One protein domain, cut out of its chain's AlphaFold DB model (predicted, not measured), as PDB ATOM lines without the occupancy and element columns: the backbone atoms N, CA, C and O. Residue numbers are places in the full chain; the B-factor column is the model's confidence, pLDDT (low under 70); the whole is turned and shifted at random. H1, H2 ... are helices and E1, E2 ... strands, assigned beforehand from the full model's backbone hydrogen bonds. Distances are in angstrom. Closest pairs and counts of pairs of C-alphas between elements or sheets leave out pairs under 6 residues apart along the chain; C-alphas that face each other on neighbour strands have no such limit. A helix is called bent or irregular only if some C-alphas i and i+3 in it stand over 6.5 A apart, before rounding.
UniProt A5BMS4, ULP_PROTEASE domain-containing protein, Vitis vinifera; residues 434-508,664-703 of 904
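Overview. This is residues 434 to 508 and 664 to 703 of the 904 residues of the protein "ULP_PROTEASE domain-containing protein" of Vitis vinifera (UniProt A5BMS4). A small strand hairpin, E1 and E2, sits by the last residues of the long helix H5, with the helical hairpin H1 and H2 packed on one side of H5 and H4 near H5 on the other, beside E2. The short helix H3 follows E2, and residues 680 to 703 form a tail with no named element. The 115 printed residues include five named helices and two antiparallel strands, in the order H1 H2 E1 E2 H3 H4 H5, mostly helix. The whole is compact, radius of gyration of the C-alphas 13.8 A, spanning 43 by 34 by 23 A.

Along the chain. E1 is residues 470 to 474 and E2 477 to 480. H5, residues 664 to 679, is 23.6 A long, from C-alpha 664 at (129.600, 174.670, 171.052) to C-alpha 679 at (132.700, 174.335, 147.660). It is irregular, with C-alphas 665 and 668 7.8 A apart, and has a kink of 28 degrees near residue 671. H4 is residues 495 to 507, 18.7 A; H3 481 to 485; H2 451 to 460, 14.1 A; H1 437 to 445, 12.4 A, beginning at (120.519, 163.159, 157.072).

Arrangement. In the hairpin E1 and E2, N 479 and O 472 are 2.7 A apart, within hydrogen-bond range. The closest C-alphas of E1 and H5, Cys 472 and Val 679, are 5.5 A apart; those of E2 and H4, Thr 477 and Val 500, 6.6 A. H5 touches H2 with residues 672 to 679 alone, about perpendicular at 77 degrees, closest C-alphas Glu 453 and Val 676, 6.1 A. H1 and H2, a hairpin, touch at a shallow tilt of 24 degrees, closest C-alphas Val 439 and Asp 458, 6.1 A. H3 and H4 only just touch, with 3 pairs of C-alphas within 8 A, closest Leu 484 and Ile 497, 7.1 A. Every O i to N i+4 pair is within range in H1, H2, H3 and H4, and 10 of 12 in H5.

Size, cuts and confidence. The C-alphas farthest apart, Asn 506 and Ala 703, are 44.7 A apart. Residues 509 to 663 are not printed, a gap of 24.9 A between C-alphas 508 and 664. Of the links printed whole, none is long. The pLDDT is under 70 in 18 residues, among them 688 to 701.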
ATOM      1  N   ALA A 434     119.300 161.589 147.404       55.31
ATOM      2  CA  ALA A 434     119.195 161.146 148.788       55.31
ATOM      3  C   ALA A 434     119.582 162.284 149.745       55.31
ATOM      4  O   ALA A 434     120.760 162.489 150.029       55.31
ATOM      5  N   ILE A 435     118.573 163.025 150.220       67.62
ATOM      6  CA  ILE A 435     118.731 164.181 151.111       67.62
ATOM      7  C   ILE A 435     119.621 163.791 152.294       67.62
ATOM      8  O   ILE A 435     119.321 162.830 153.011       67.62
ATOM      9  N   CYS A 436     120.695 164.547 152.520       80.19
ATOM     10  CA  CYS A 436     121.686 164.212 153.523       80.19
ATOM     11  C   CYS A 436     121.041 164.262 154.928       80.19
ATOM     12  O   CYS A 436     120.465 165.292 155.314       80.19
ATOM     13  N   PRO A 437     121.121 163.182 155.737       84.38
ATOM     14  CA  PRO A 437     120.519 163.159 157.072       84.38
ATOM     15  C   PRO A 437     121.071 164.257 157.991       84.38
ATOM     16  O   PRO A 437     120.322 164.869 158.753       84.38
ATOM     17  N   PHE A 438     122.367 164.559 157.870       89.06
ATOM     18  CA  PHE A 438     123.036 165.614 158.630       89.06
ATOM     19  C   PHE A 438     122.582 167.022 158.212       89.06
ATOM     20  O   PHE A 438     122.305 167.857 159.074       89.06
ATOM     21  N   VAL A 439     122.423 167.290 156.913       87.12
ATOM     22  CA  VAL A 439     121.893 168.578 156.423       87.12
ATOM     23  C   VAL A 439     120.432 168.746 156.842       87.12
ATOM     24  O   VAL A 439     120.049 169.800 157.352       87.12
ATOM     25  N   SER A 440     119.634 167.677 156.762       86.75
ATOM     26  CA  SER A 440     118.260 167.642 157.282       86.75
ATOM     27  C   SER A 440     118.187 167.942 158.785       86.75
ATOM     28  O   SER A 440     117.289 168.661 159.228       86.75
ATOM     29  N   GLN A 441     119.131 167.429 159.582       86.75
ATOM     30  CA  GLN A 441     119.255 167.759 161.003       86.75
ATOM     31  C   GLN A 441     119.622 169.238 161.203       86.75
ATOM     32  O   GLN A 441     118.979 169.918 162.003       86.75
ATOM     33  N   CYS A 442     120.601 169.756 160.453       87.81
ATOM     34  CA  CYS A 442     121.023 171.153 160.538       87.81
ATOM     35  C   CYS A 442     119.884 172.123 160.207       87.81
ATOM     36  O   CYS A 442     119.676 173.076 160.948       87.81
ATOM     37  N   VAL A 443     119.100 171.868 159.156       87.75
ATOM     38  CA  VAL A 443     117.957 172.719 158.770       87.75
ATOM     39  C   VAL A 443     116.852 172.706 159.836       87.75
ATOM     40  O   VAL A 443     116.258 173.746 160.109       87.75
ATOM     41  N   ARG A 444     116.612 171.563 160.499       87.38
ATOM     42  CA  ARG A 444     115.668 171.468 161.632       87.38
ATOM     43  C   ARG A 444     116.140 172.243 162.867       87.38
ATOM     44  O   ARG A 444     115.314 172.825 163.558       87.38
ATOM     45  N   GLN A 445     117.443 172.236 163.152       84.81
ATOM     46  CA  GLN A 445     118.034 172.949 164.293       84.81
ATOM     47  C   GLN A 445     118.242 174.448 164.017       84.81
ATOM     48  O   GLN A 445     118.143 175.266 164.929       84.81
ATOM     49  N   PHE A 446     118.503 174.822 162.761       87.31
ATOM     50  CA  PHE A 446     118.858 176.177 162.346       87.31
ATOM     51  C   PHE A 446     118.050 176.615 161.106       87.31
ATOM     52  O   PHE A 446     118.604 176.687 160.006       87.31
ATOM     53  N   PRO A 447     116.766 177.009 161.256       79.44
ATOM     54  CA  PRO A 447     115.890 177.395 160.135       79.44
ATOM     55  C   PRO A 447     116.314 178.641 159.331       79.44
ATOM     56  O   PRO A 447     115.586 179.077 158.447       79.44
ATOM     57  N   LYS A 448     117.466 179.248 159.655       85.62
ATOM     58  CA  LYS A 448     118.064 180.389 158.941       85.62
ATOM     59  C   LYS A 448     119.108 179.981 157.889       85.62
ATOM     60  O   LYS A 448     119.708 180.865 157.288       85.62
ATOM     61  N   ILE A 449     119.355 178.683 157.696       86.25
ATOM     62  CA  ILE A 449     120.158 178.179 156.570       86.25
ATOM     63  C   ILE A 449     119.369 178.432 155.278       86.25
ATOM     64  O   ILE A 449     118.204 178.045 155.175       86.25
ATOM     65  N   SER A 450     119.992 179.097 154.310       85.44
ATOM     66  CA  SER A 450     119.383 179.402 153.012       85.44
ATOM     67  C   SER A 450     119.153 178.146 152.162       85.44
ATOM     68  O   SER A 450     119.777 177.101 152.364       85.44
ATOM     69  N   HIS A 451     118.258 178.240 151.172       80.31
ATOM     70  CA  HIS A 451     118.009 177.130 150.248       80.31
ATOM     71  C   HIS A 451     119.271 176.755 149.448       80.31
ATOM     72  O   HIS A 451     119.506 175.569 149.225       80.31
ATOM     73  N   GLU A 452     120.097 177.744 149.097       77.62
ATOM     74  CA  GLU A 452     121.375 177.575 148.398       77.62
ATOM     75  C   GLU A 452     122.433 176.891 149.281       77.62
ATOM     76  O   GLU A 452     122.933 175.836 148.896       77.62
ATOM     77  N   GLU A 453     122.701 177.403 150.500       84.88
ATOM     78  CA  GLU A 453     123.583 176.733 151.485       84.88
ATOM     79  C   GLU A 453     123.161 175.269 151.683       84.88
ATOM     80  O   GLU A 453     124.005 174.372 151.759       84.88
ATOM     81  N   ARG A 454     121.846 175.021 151.751       85.94
ATOM     82  CA  ARG A 454     121.296 173.674 151.872       85.94
ATOM     83  C   ARG A 454     121.591 172.822 150.637       85.94
ATOM     84  O   ARG A 454     122.088 171.719 150.817       85.94
ATOM     85  N   MET A 455     121.279 173.281 149.423       80.50
ATOM     86  CA  MET A 455     121.470 172.495 148.192       80.50
ATOM     87  C   MET A 455     122.937 172.128 147.974       80.50
ATOM     88  O   MET A 455     123.235 170.973 147.681       80.50
ATOM     89  N   VAL A 456     123.851 173.079 148.196       85.50
ATOM     90  CA  VAL A 456     125.299 172.842 148.127       85.50
ATOM     91  C   VAL A 456     125.725 171.776 149.140       85.50
ATOM     92  O   VAL A 456     126.467 170.865 148.784       85.50
ATOM     93  N   ALA A 457     125.240 171.846 150.384       89.75
ATOM     94  CA  ALA A 457     125.582 170.869 151.416       89.75
ATOM     95  C   ALA A 457     124.924 169.489 151.198       89.75
ATOM     96  O   ALA A 457     125.580 168.476 151.430       89.75
ATOM     97  N   ASP A 458     123.662 169.434 150.752       85.50
ATOM     98  CA  ASP A 458     122.940 168.190 150.431       85.50
ATOM     99  C   ASP A 458     123.639 167.449 149.270       85.50
ATOM    100  O   ASP A 458     123.867 166.245 149.378       85.50
ATOM    101  N   TYR A 459     124.063 168.162 148.213       85.88
ATOM    102  CA  TYR A 459     124.901 167.604 147.142       85.88
ATOM    103  C   TYR A 459     126.271 167.171 147.675       85.88
ATOM    104  O   TYR A 459     126.618 165.997 147.567       85.88
ATOM    105  N   ALA A 460     127.048 168.071 148.286       88.50
ATOM    106  CA  ALA A 460     128.445 167.820 148.652       88.50
ATOM    107  C   ALA A 460     128.630 166.717 149.716       88.50
ATOM    108  O   ALA A 460     129.648 166.026 149.714       88.50
ATOM    109  N   LEU A 461     127.646 166.519 150.600       90.12
ATOM    110  CA  LEU A 461     127.655 165.494 151.654       90.12
ATOM    111  C   LEU A 461     126.775 164.271 151.338       90.12
ATOM    112  O   LEU A 461     126.512 163.467 152.237       90.12
ATOM    113  N   SER A 462     126.319 164.124 150.090       83.81
ATOM    114  CA  SER A 462     125.567 162.954 149.621       83.81
ATOM    115  C   SER A 462     126.391 161.668 149.741       83.81
ATOM    116  O   SER A 462     127.490 161.569 149.196       83.81
ATOM    117  N   GLU A 463     125.825 160.649 150.393       76.50
ATOM    118  CA  GLU A 463     126.417 159.303 150.495       76.50
ATOM    119  C   GLU A 463     126.334 158.504 149.176       76.50
ATOM    120  O   GLU A 463     126.840 157.387 149.106       76.50
ATOM    121  N   GLY A 464     125.681 159.052 148.141       70.31
ATOM    122  CA  GLY A 464     125.507 158.414 146.830       70.31
ATOM    123  C   GLY A 464     126.337 159.006 145.684       70.31
ATOM    124  O   GLY A 464     126.197 158.525 144.563       70.31
ATOM    125  N   GLY A 465     127.147 160.045 145.927       69.62
ATOM    126  CA  GLY A 465     128.072 160.604 144.926       69.62
ATOM    127  C   GLY A 465     129.403 159.843 144.857       69.62
ATOM    128  O   GLY A 465     129.718 159.081 145.771       69.62
ATOM    129  N   ASP A 466     130.203 160.059 143.807       74.62
ATOM    130  CA  ASP A 466     131.515 159.404 143.654       74.62
ATOM    131  C   ASP A 466     132.500 159.890 144.738       74.62
ATOM    132  O   ASP A 466     132.831 161.077 144.764       74.62
ATOM    133  N   PRO A 467     133.016 159.013 145.626       73.62
ATOM    134  CA  PRO A 467     133.984 159.389 146.662       73.62
ATOM    135  C   PRO A 467     135.260 160.068 146.128       73.62
ATOM    136  O   PRO A 467     135.919 160.801 146.868       73.62
ATOM    137  N   SER A 468     135.598 159.825 144.858       75.25
ATOM    138  CA  SER A 468     136.789 160.320 144.152       75.25
ATOM    139  C   SER A 468     136.624 161.740 143.594       75.25
ATOM    140  O   SER A 468     137.615 162.389 143.257       75.25
ATOM    141  N   GLU A 469     135.384 162.220 143.486       80.81
ATOM    142  CA  GLU A 469     135.010 163.496 142.870       80.81
ATOM    143  C   GLU A 469     135.667 164.680 143.592       80.81
ATOM    144  O   GLU A 469     135.561 164.814 144.812       80.81
ATOM    145  N   ILE A 470     136.352 165.556 142.852       82.19
ATOM    146  CA  ILE A 470     137.025 166.727 143.429       82.19
ATOM    147  C   ILE A 470     136.000 167.851 143.600       82.19
ATOM    148  O   ILE A 470     135.635 168.511 142.634       82.19
ATOM    149  N   LEU A 471     135.572 168.095 144.839       86.38
ATOM    150  CA  LEU A 471     134.584 169.136 145.169       86.38
ATOM    151  C   LEU A 471     135.227 170.487 145.521       86.38
ATOM    152  O   LEU A 471     134.570 171.529 145.496       86.38
ATOM    153  N   CYS A 472     136.518 170.488 145.859       89.19
ATOM    154  CA  CYS A 472     137.279 171.698 146.148       89.19
ATOM    155  C   CYS A 472     138.718 171.567 145.628       89.19
ATOM    156  O   CYS A 472     139.444 170.677 146.052       89.19
ATOM    157  N   HIS A 473     139.156 172.474 144.757       85.94
ATOM    158  CA  HIS A 473     140.527 172.583 144.255       85.94
ATOM    159  C   HIS A 473     140.984 174.049 144.296       85.94
ATOM    160  O   HIS A 473     140.692 174.826 143.387       85.94
ATOM    161  N   MET A 474     141.721 174.432 145.342       83.62
ATOM    162  CA  MET A 474     142.225 175.798 145.538       83.62
ATOM    163  C   MET A 474     143.584 175.826 146.245       83.62
ATOM    164  O   MET A 474     143.965 174.889 146.938       83.62
ATOM    165  N   HIS A 475     144.342 176.910 146.061       79.56
ATOM    166  CA  HIS A 475     145.628 177.163 146.742       79.56
ATOM    167  C   HIS A 475     146.656 176.003 146.668       79.56
ATOM    168  O   HIS A 475     147.424 175.762 147.608       79.56
ATOM    169  N   GLY A 476     146.666 175.272 145.547       69.94
ATOM    170  CA  GLY A 476     147.570 174.141 145.313       69.94
ATOM    171  C   GLY A 476     147.211 172.860 146.076       69.94
ATOM    172  O   GLY A 476     148.075 172.007 146.255       69.94
ATOM    173  N   THR A 477     145.968 172.718 146.547       75.25
ATOM    174  CA  THR A 477     145.443 171.474 147.122       75.25
ATOM    175  C   THR A 477     144.058 171.163 146.555       75.25
ATOM    176  O   THR A 477     143.289 172.072 146.234       75.25
ATOM    177  N   TYR A 478     143.754 169.878 146.403       82.19
ATOM    178  CA  TYR A 478     142.421 169.381 146.082       82.19
ATOM    179  C   TYR A 478     141.866 168.585 147.266       82.19
ATOM    180  O   TYR A 478     142.630 168.087 148.091       82.19
ATOM    181  N   ILE A 479     140.540 168.505 147.334       85.69
ATOM    182  CA  ILE A 479     139.744 167.830 148.357       85.69
ATOM    183  C   ILE A 479     138.685 167.000 147.629       85.69
ATOM    184  O   ILE A 479     137.890 167.555 146.858       85.69
ATOM    185  N   THR A 480     138.663 165.690 147.867       86.00
ATOM    186  CA  THR A 480     137.645 164.798 147.289       86.00
ATOM    187  C   THR A 480     136.338 164.810 148.085       86.00
ATOM    188  O   THR A 480     136.273 165.297 149.218       86.00
ATOM    189  N   ARG A 481     135.279 164.226 147.517       89.38
ATOM    190  CA  ARG A 481     134.006 163.978 148.200       89.38
ATOM    191  C   ARG A 481     134.181 163.150 149.473       89.38
ATOM    192  O   ARG A 481     133.576 163.496 150.485       89.38
ATOM    193  N   ASP A 482     135.026 162.114 149.469       87.75
ATOM    194  CA  ASP A 482     135.314 161.330 150.682       87.75
ATOM    195  C   ASP A 482     135.967 162.187 151.778       87.75
ATOM    196  O   ASP A 482     135.520 162.194 152.929       87.75
ATOM    197  N   GLU A 483     136.968 162.993 151.417       88.25
ATOM    198  CA  GLU A 483     137.677 163.868 152.353       88.25
ATOM    199  C   GLU A 483     136.765 164.968 152.913       88.25
ATOM    200  O   GLU A 483     136.773 165.230 154.121       88.25
ATOM    201  N   LEU A 484     135.921 165.567 152.064       94.38
ATOM    202  CA  LEU A 484     134.912 166.549 152.460       94.38
ATOM    203  C   LEU A 484     133.809 165.922 153.326       94.38
ATOM    204  O   LEU A 484     133.314 166.570 154.251       94.38
ATOM    205  N   SER A 485     133.487 164.637 153.116       93.44
ATOM    206  CA  SER A 485     132.519 163.898 153.936       93.44
ATOM    207  C   SER A 485     132.897 163.869 155.420       93.44
ATOM    208  O   SER A 485     132.011 163.717 156.261       93.44
ATOM    209  N   SER A 486     134.175 164.076 155.771       94.50
ATOM    210  CA  SER A 486     134.653 164.197 157.158       94.50
ATOM    211  C   SER A 486     134.018 165.359 157.942       94.50
ATOM    212  O   SER A 486     134.030 165.364 159.178       94.50
ATOM    213  N   LEU A 487     133.395 166.316 157.242       95.94
ATOM    214  CA  LEU A 487     132.613 167.396 157.838       95.94
ATOM    215  C   LEU A 487     131.179 166.993 158.224       95.94
ATOM    216  O   LEU A 487     130.570 167.721 159.006       95.94
ATOM    217  N   ASN A 488     130.666 165.826 157.809       92.38
ATOM    218  CA  ASN A 488     129.386 165.300 158.308       92.38
ATOM    219  C   ASN A 488     129.346 165.206 159.845       92.38
ATOM    220  O   ASN A 488     130.367 165.015 160.514       92.38
ATOM    221  N   GLY A 489     128.141 165.304 160.413       85.56
ATOM    222  CA  GLY A 489     127.913 165.163 161.852       85.56
ATOM    223  C   GLY A 489     128.507 163.868 162.420       85.56
ATOM    224  O   GLY A 489     128.373 162.798 161.831       85.56
ATOM    225  N   GLY A 490     129.190 163.972 163.562       85.31
ATOM    226  CA  GLY A 490     129.803 162.833 164.254       85.31
ATOM    227  C   GLY A 490     131.141 162.333 163.690       85.31
ATOM    228  O   GLY A 490     131.776 161.505 164.341       85.31
ATOM    229  N   ARG A 491     131.607 162.816 162.526       88.44
ATOM    230  CA  ARG A 491     132.879 162.374 161.919       88.44
ATOM    231  C   ARG A 491     134.081 163.219 162.372       88.44
ATOM    232  O   ARG A 491     133.960 164.424 162.597       88.44
ATOM    233  N   TRP A 492     135.257 162.597 162.483       91.56
ATOM    234  CA  TRP A 492     136.530 163.300 162.698       91.56
ATOM    235  C   TRP A 492     136.955 164.054 161.438       91.56
ATOM    236  O   TRP A 492     136.977 163.471 160.361       91.56
ATOM    237  N   VAL A 493     137.324 165.332 161.582       93.06
ATOM    238  CA  VAL A 493     137.763 166.185 160.464       93.06
ATOM    239  C   VAL A 493     139.109 165.698 159.912       93.06
ATOM    240  O   VAL A 493     140.076 165.552 160.667       93.06
ATOM    241  N   ASN A 494     139.170 165.471 158.598       91.50
ATOM    242  CA  ASN A 494     140.368 165.019 157.886       91.50
ATOM    243  C   ASN A 494     141.457 166.121 157.876       91.50
ATOM    244  O   ASN A 494     141.159 167.309 157.749       91.50
ATOM    245  N   SER A 495     142.733 165.732 157.980       87.50
ATOM    246  CA  SER A 495     143.895 166.629 157.888       87.50
ATOM    247  C   SER A 495     143.926 167.493 156.626       87.50
ATOM    248  O   SER A 495     144.382 168.629 156.701       87.50
ATOM    249  N   MET A 496     143.403 167.003 155.500       87.00
ATOM    250  CA  MET A 496     143.312 167.761 154.247       87.00
ATOM    251  C   MET A 496     142.372 168.968 154.377       87.00
ATOM    252  O   MET A 496     142.697 170.058 153.907       87.00
ATOM    253  N   ILE A 497     141.272 168.831 155.130       94.62
ATOM    254  CA  ILE A 497     140.353 169.936 155.445       94.62
ATOM    255  C   ILE A 497     141.033 170.982 156.338       94.62
ATOM    256  O   ILE A 497     140.910 172.181 156.095       94.62
ATOM    257  N   ILE A 498     141.809 170.549 157.340       94.25
ATOM    258  CA  ILE A 498     142.616 171.474 158.154       94.25
ATOM    259  C   ILE A 498     143.661 172.187 157.270       94.25
ATOM    260  O   ILE A 498     143.853 173.396 157.396       94.25
ATOM    261  N   GLY A 499     144.301 171.463 156.344       92.38
ATOM    262  CA  GLY A 499     145.323 171.977 155.428       92.38
ATOM    263  C   GLY A 499     144.810 173.032 154.445       92.38
ATOM    264  O   GLY A 499     145.425 174.093 154.328       92.38
ATOM    265  N   VAL A 500     143.671 172.800 153.778       93.25
ATOM    266  CA  VAL A 500     143.074 173.807 152.880       93.25
ATOM    267  C   VAL A 500     142.621 175.049 153.651       93.25
ATOM    268  O   VAL A 500     142.896 176.160 153.204       93.25
ATOM    269  N   VAL A 501     142.061 174.896 154.859       96.50
ATOM    270  CA  VAL A 501     141.699 176.040 155.715       96.50
ATOM    271  C   VAL A 501     142.931 176.854 156.127       96.50
ATOM    272  O   VAL A 501     142.882 178.080 156.087       96.50
ATOM    273  N   CYS A 502     144.064 176.219 156.451       96.00
ATOM    274  CA  CYS A 502     145.311 176.949 156.726       96.00
ATOM    275  C   CYS A 502     145.800 177.737 155.498       96.00
ATOM    276  O   CYS A 502     146.267 178.866 155.628       96.00
ATOM    277  N   ARG A 503     145.650 177.177 154.290       92.19
ATOM    278  CA  ARG A 503     146.009 177.856 153.032       92.19
ATOM    279  C   ARG A 503     145.100 179.052 152.748       92.19
ATOM    280  O   ARG A 503     145.623 180.114 152.424       92.19
ATOM    281  N   MET A 504     143.790 178.915 152.949       93.75
ATOM    282  CA  MET A 504     142.836 180.029 152.863       93.75
ATOM    283  C   MET A 504     143.196 181.148 153.847       93.75
ATOM    284  O   MET A 504     143.391 182.285 153.430       93.75
ATOM    285  N   LEU A 505     143.425 180.826 155.127       94.88
ATOM    286  CA  LEU A 505     143.787 181.812 156.158       94.88
ATOM    287  C   LEU A 505     145.148 182.502 155.924       94.88
ATOM    288  O   LEU A 505     145.390 183.587 156.454       94.88
ATOM    289  N   ASN A 506     146.044 181.921 155.120       93.38
ATOM    290  CA  ASN A 506     147.261 182.599 154.652       93.38
ATOM    291  C   ASN A 506     147.004 183.559 153.472       93.38
ATOM    292  O   ASN A 506     147.769 184.502 153.283       93.38
ATOM    293  N   VAL A 507     145.961 183.325 152.666       90.00
ATOM    294  CA  VAL A 507     145.638 184.109 151.456       90.00
ATOM    295  C   VAL A 507     144.624 185.222 151.735       90.00
ATOM    296  O   VAL A 507     144.736 186.298 151.154       90.00
ATOM    297  N   GLU A 508     143.676 184.992 152.644       88.25
ATOM    298  CA  GLU A 508     142.600 185.919 153.036       88.25
ATOM    299  C   GLU A 508     143.070 187.049 153.982       88.25
ATOM    300  O   GLU A 508     142.282 187.916 154.355       88.25
ATOM    301  N   GLU A 664     129.434 176.131 171.164       89.50
ATOM    302  CA  GLU A 664     129.600 174.670 171.052       89.50
ATOM    303  C   GLU A 664     128.316 173.973 170.569       89.50
ATOM    304  O   GLU A 664     128.377 173.098 169.705       89.50
ATOM    305  N   ASP A 665     127.152 174.495 170.966       87.50
ATOM    306  CA  ASP A 665     125.820 174.111 170.478       87.50
ATOM    307  C   ASP A 665     125.641 174.279 168.956       87.50
ATOM    308  O   ASP A 665     124.734 173.698 168.361       87.50
ATOM    309  N   LYS A 666     126.514 175.056 168.298       91.69
ATOM    310  CA  LYS A 666     126.433 175.396 166.865       91.69
ATOM    311  C   LYS A 666     127.476 174.674 166.021       91.69
ATOM    312  O   LYS A 666     127.636 175.004 164.846       91.69
ATOM    313  N   MET A 667     128.159 173.664 166.562       92.69
ATOM    314  CA  MET A 667     129.232 172.968 165.843       92.69
ATOM    315  C   MET A 667     128.755 172.279 164.552       92.69
ATOM    316  O   MET A 667     129.464 172.294 163.545       92.69
ATOM    317  N   HIS A 668     127.516 171.775 164.521       91.12
ATOM    318  CA  HIS A 668     126.874 171.282 163.295       91.12
ATOM    319  C   HIS A 668     126.670 172.389 162.240       91.12
ATOM    320  O   HIS A 668     126.978 172.185 161.066       91.12
ATOM    321  N   LEU A 669     126.243 173.591 162.649       93.00
ATOM    322  CA  LEU A 669     126.117 174.744 161.749       93.00
ATOM    323  C   LEU A 669     127.487 175.226 161.246       93.00
ATOM    324  O   LEU A 669     127.611 175.595 160.080       93.00
ATOM    325  N   TYR A 670     128.527 175.202 162.089       95.44
ATOM    326  CA  TYR A 670     129.894 175.524 161.665       95.44
ATOM    327  C   TYR A 670     130.444 174.505 160.654       95.44
ATOM    328  O   TYR A 670     131.105 174.915 159.703       95.44
ATOM    329  N   ARG A 671     130.143 173.208 160.817       96.00
ATOM    330  CA  ARG A 671     130.479 172.149 159.846       96.00
ATOM    331  C   ARG A 671     129.798 172.366 158.497       96.00
ATOM    332  O   ARG A 671     130.485 172.434 157.483       96.00
ATOM    333  N   LEU A 672     128.471 172.534 158.490       94.94
ATOM    334  CA  LEU A 672     127.705 172.772 157.261       94.94
ATOM    335  C   LEU A 672     128.187 174.034 156.540       94.94
ATOM    336  O   LEU A 672     128.411 174.007 155.333       94.94
ATOM    337  N   ARG A 673     128.418 175.126 157.278       94.50
ATOM    338  CA  ARG A 673     128.940 176.361 156.681       94.50
ATOM    339  C   ARG A 673     130.335 176.192 156.110       94.50
ATOM    340  O   ARG A 673     130.569 176.701 155.025       94.50
ATOM    341  N   LEU A 674     131.226 175.448 156.766       96.94
ATOM    342  CA  LEU A 674     132.553 175.174 156.213       96.94
ATOM    343  C   LEU A 674     132.476 174.400 154.887       96.94
ATOM    344  O   LEU A 674     133.202 174.745 153.964       96.94
ATOM    345  N   VAL A 675     131.568 173.427 154.751       96.00
ATOM    346  CA  VAL A 675     131.327 172.733 153.469       96.00
ATOM    347  C   VAL A 675     130.936 173.727 152.374       96.00
ATOM    348  O   VAL A 675     131.574 173.755 151.324       96.00
ATOM    349  N   VAL A 676     129.954 174.597 152.635       93.06
ATOM    350  CA  VAL A 676     129.530 175.621 151.664       93.06
ATOM    351  C   VAL A 676     130.668 176.605 151.362       93.06
ATOM    352  O   VAL A 676     130.902 176.918 150.200       93.06
ATOM    353  N   THR A 677     131.424 177.052 152.369       94.31
ATOM    354  CA  THR A 677     132.568 177.966 152.203       94.31
ATOM    355  C   THR A 677     133.711 177.355 151.385       94.31
ATOM    356  O   THR A 677     134.386 178.097 150.677       94.31
ATOM    357  N   LEU A 678     133.933 176.038 151.453       94.19
ATOM    358  CA  LEU A 678     134.940 175.344 150.641       94.19
ATOM    359  C   LEU A 678     134.466 175.149 149.194       94.19
ATOM    360  O   LEU A 678     135.190 175.496 148.263       94.19
ATOM    361  N   VAL A 679     133.245 174.638 148.997       91.38
ATOM    362  CA  VAL A 679     132.700 174.335 147.660       91.38
ATOM    363  C   VAL A 679     132.404 175.615 146.870       91.38
ATOM    364  O   VAL A 679     132.775 175.719 145.704       91.38
ATOM    365  N   MET A 680     131.814 176.634 147.502       87.38
ATOM    366  CA  MET A 680     131.438 177.895 146.844       87.38
ATOM    367  C   MET A 680     132.545 178.960 146.871       87.38
ATOM    368  O   MET A 680     132.278 180.113 146.530       87.38
ATOM    369  N   ASN A 681     133.775 178.616 147.276       87.81
ATOM    370  CA  ASN A 681     134.864 179.589 147.340       87.81
ATOM    371  C   ASN A 681     135.169 180.178 145.944       87.81
ATOM    372  O   ASN A 681     135.331 179.406 144.998       87.81
ATOM    373  N   PRO A 682     135.330 181.505 145.780       83.81
ATOM    374  CA  PRO A 682     135.723 182.096 144.498       83.81
ATOM    375  C   PRO A 682     137.078 181.613 143.949       83.81
ATOM    376  O   PRO A 682     137.313 181.731 142.751       83.81
ATOM    377  N   ALA A 683     137.963 181.075 144.796       81.19
ATOM    378  CA  ALA A 683     139.236 180.472 144.393       81.19
ATOM    379  C   ALA A 683     139.147 178.957 144.099       81.19
ATOM    380  O   ALA A 683     140.157 178.358 143.722       81.19
ATOM    381  N   ASN A 684     137.978 178.327 144.284       85.38
ATOM    382  CA  ASN A 684     137.768 176.908 144.004       85.38
ATOM    383  C   ASN A 684     137.607 176.663 142.494       85.38
ATOM    384  O   ASN A 684     136.539 176.887 141.931       85.38
ATOM    385  N   ASN A 685     138.637 176.104 141.857       77.19
ATOM    386  CA  ASN A 685     138.614 175.736 140.436       77.19
ATOM    387  C   ASN A 685     137.602 174.619 140.107       77.19
ATOM    388  O   ASN A 685     137.263 174.444 138.943       77.19
ATOM    389  N   ALA A 686     137.131 173.864 141.107       74.75
ATOM    390  CA  ALA A 686     136.098 172.837 140.947       74.75
ATOM    391  C   ALA A 686     134.663 173.374 141.138       74.75
ATOM    392  O   ALA A 686     133.698 172.637 140.949       74.75
ATOM    393  N   ARG A 687     134.491 174.655 141.500       73.88
ATOM    394  CA  ARG A 687     133.174 175.269 141.751       73.88
ATOM    395  C   ARG A 687     132.262 175.206 140.526       73.88
ATOM    396  O   ARG A 687     131.096 174.848 140.647       73.88
ATOM    397  N   ASP A 688     132.824 175.495 139.357       63.47
ATOM    398  CA  ASP A 688     132.111 175.475 138.075       63.47
ATOM    399  C   ASP A 688     132.032 174.054 137.470       63.47
ATOM    400  O   ASP A 688     131.528 173.870 136.366       63.47
ATOM    401  N   THR A 689     132.546 173.039 138.182       57.34
ATOM    402  CA  THR A 689     132.459 171.614 137.810       57.34
ATOM    403  C   THR A 689     131.218 170.935 138.398       57.34
ATOM    404  O   THR A 689     130.889 169.830 137.979       57.34
ATOM    405  N   ALA A 690     130.503 171.585 139.328       49.69
ATOM    406  CA  ALA A 690     129.239 171.082 139.865       49.69
ATOM    407  C   ALA A 690     128.211 170.853 138.736       49.69
ATOM    408  O   ALA A 690     128.041 171.687 137.846       49.69
ATOM    409  N   LEU A 691     127.570 169.685 138.763       64.81
ATOM    410  CA  LEU A 691     126.967 169.062 137.585       64.81
ATOM    411  C   LEU A 691     125.463 169.398 137.415       64.81
ATOM    412  O   LEU A 691     125.007 170.502 137.714       64.81
ATOM    413  N   GLN A 692     124.696 168.485 136.812       60.00
ATOM    414  CA  GLN A 692     123.365 168.738 136.244       60.00
ATOM    415  C   GLN A 692     122.300 169.062 137.309       60.00
ATOM    416  O   GLN A 692     122.402 168.653 138.464       60.00
ATOM    417  N   LEU A 693     121.196 169.712 136.906       64.88
ATOM    418  CA  LEU A 693     120.037 169.978 137.786       64.88
ATOM    419  C   LEU A 693     119.430 168.687 138.381       64.88
ATOM    420  O   LEU A 693     118.751 168.734 139.410       64.88
ATOM    421  N   GLU A 694     119.690 167.548 137.736       62.69
ATOM    422  CA  GLU A 694     119.334 166.194 138.174       62.69
ATOM    423  C   GLU A 694     120.005 165.824 139.505       62.69
ATOM    424  O   GLU A 694     119.361 165.273 140.398       62.69
ATOM    425  N   GLU A 695     121.269 166.209 139.695       60.69
ATOM    426  CA  GLU A 695     122.053 165.906 140.901       60.69
ATOM    427  C   GLU A 695     121.646 166.779 142.095       60.69
ATOM    428  O   GLU A 695     121.710 166.352 143.247       60.69
ATOM    429  N   PHE A 696     121.106 167.965 141.809       60.97
ATOM    430  CA  PHE A 696     120.410 168.811 142.777       60.97
ATOM    431  C   PHE A 696     118.961 168.357 143.056       60.97
ATOM    432  O   PHE A 696     118.272 168.969 143.875       60.97
ATOM    433  N   GLY A 697     118.480 167.295 142.397       57.19
ATOM    434  CA  GLY A 697     117.146 166.728 142.605       57.19
ATOM    435  C   GLY A 697     115.991 167.633 142.161       57.19
ATOM    436  O   GLY A 697     114.884 167.514 142.691       57.19
ATOM    437  N   VAL A 698     116.230 168.555 141.220       64.69
ATOM    438  CA  VAL A 698     115.217 169.513 140.750       64.69
ATOM    439  C   VAL A 698     114.125 168.777 139.965       64.69
ATOM    440  O   VAL A 698     114.411 168.008 139.050       64.69
ATOM    441  N   ALA A 699     112.855 169.004 140.302       63.50
ATOM    442  CA  ALA A 699     111.738 168.303 139.669       63.50
ATOM    443  C   ALA A 699     111.609 168.661 138.173       63.50
ATOM    444  O   ALA A 699     111.364 169.818 137.835       63.50
ATOM    445  N   GLY A 700     111.733 167.660 137.291       68.38
ATOM    446  CA  GLY A 700     111.707 167.842 135.832       68.38
ATOM    447  C   GLY A 700     113.054 168.228 135.207       68.38
ATOM    448  O   GLY A 700     113.086 168.637 134.051       68.38
ATOM    449  N   SER A 701     114.154 168.107 135.955       67.75
ATOM    450  CA  SER A 701     115.528 168.248 135.442       67.75
ATOM    451  C   SER A 701     115.905 167.203 134.388       67.75
ATOM    452  O   SER A 701     116.728 167.495 133.526       67.75
ATOM    453  N   ASP A 702     115.263 166.034 134.443       70.38
ATOM    454  CA  ASP A 702     115.404 164.875 133.556       70.38
ATOM    455  C   ASP A 702     114.583 164.990 132.255       70.38
ATOM    456  O   ASP A 702     114.472 164.030 131.488       70.38
ATOM    457  N   ALA A 703     113.955 166.144 132.005       79.75
ATOM    458  CA  ALA A 703     113.161 166.359 130.804       79.75
ATOM    459  C   ALA A 703     114.045 166.394 129.543       79.75
ATOM    460  O   ALA A 703     115.076 167.058 129.494       79.75
TER     461      ALA A 703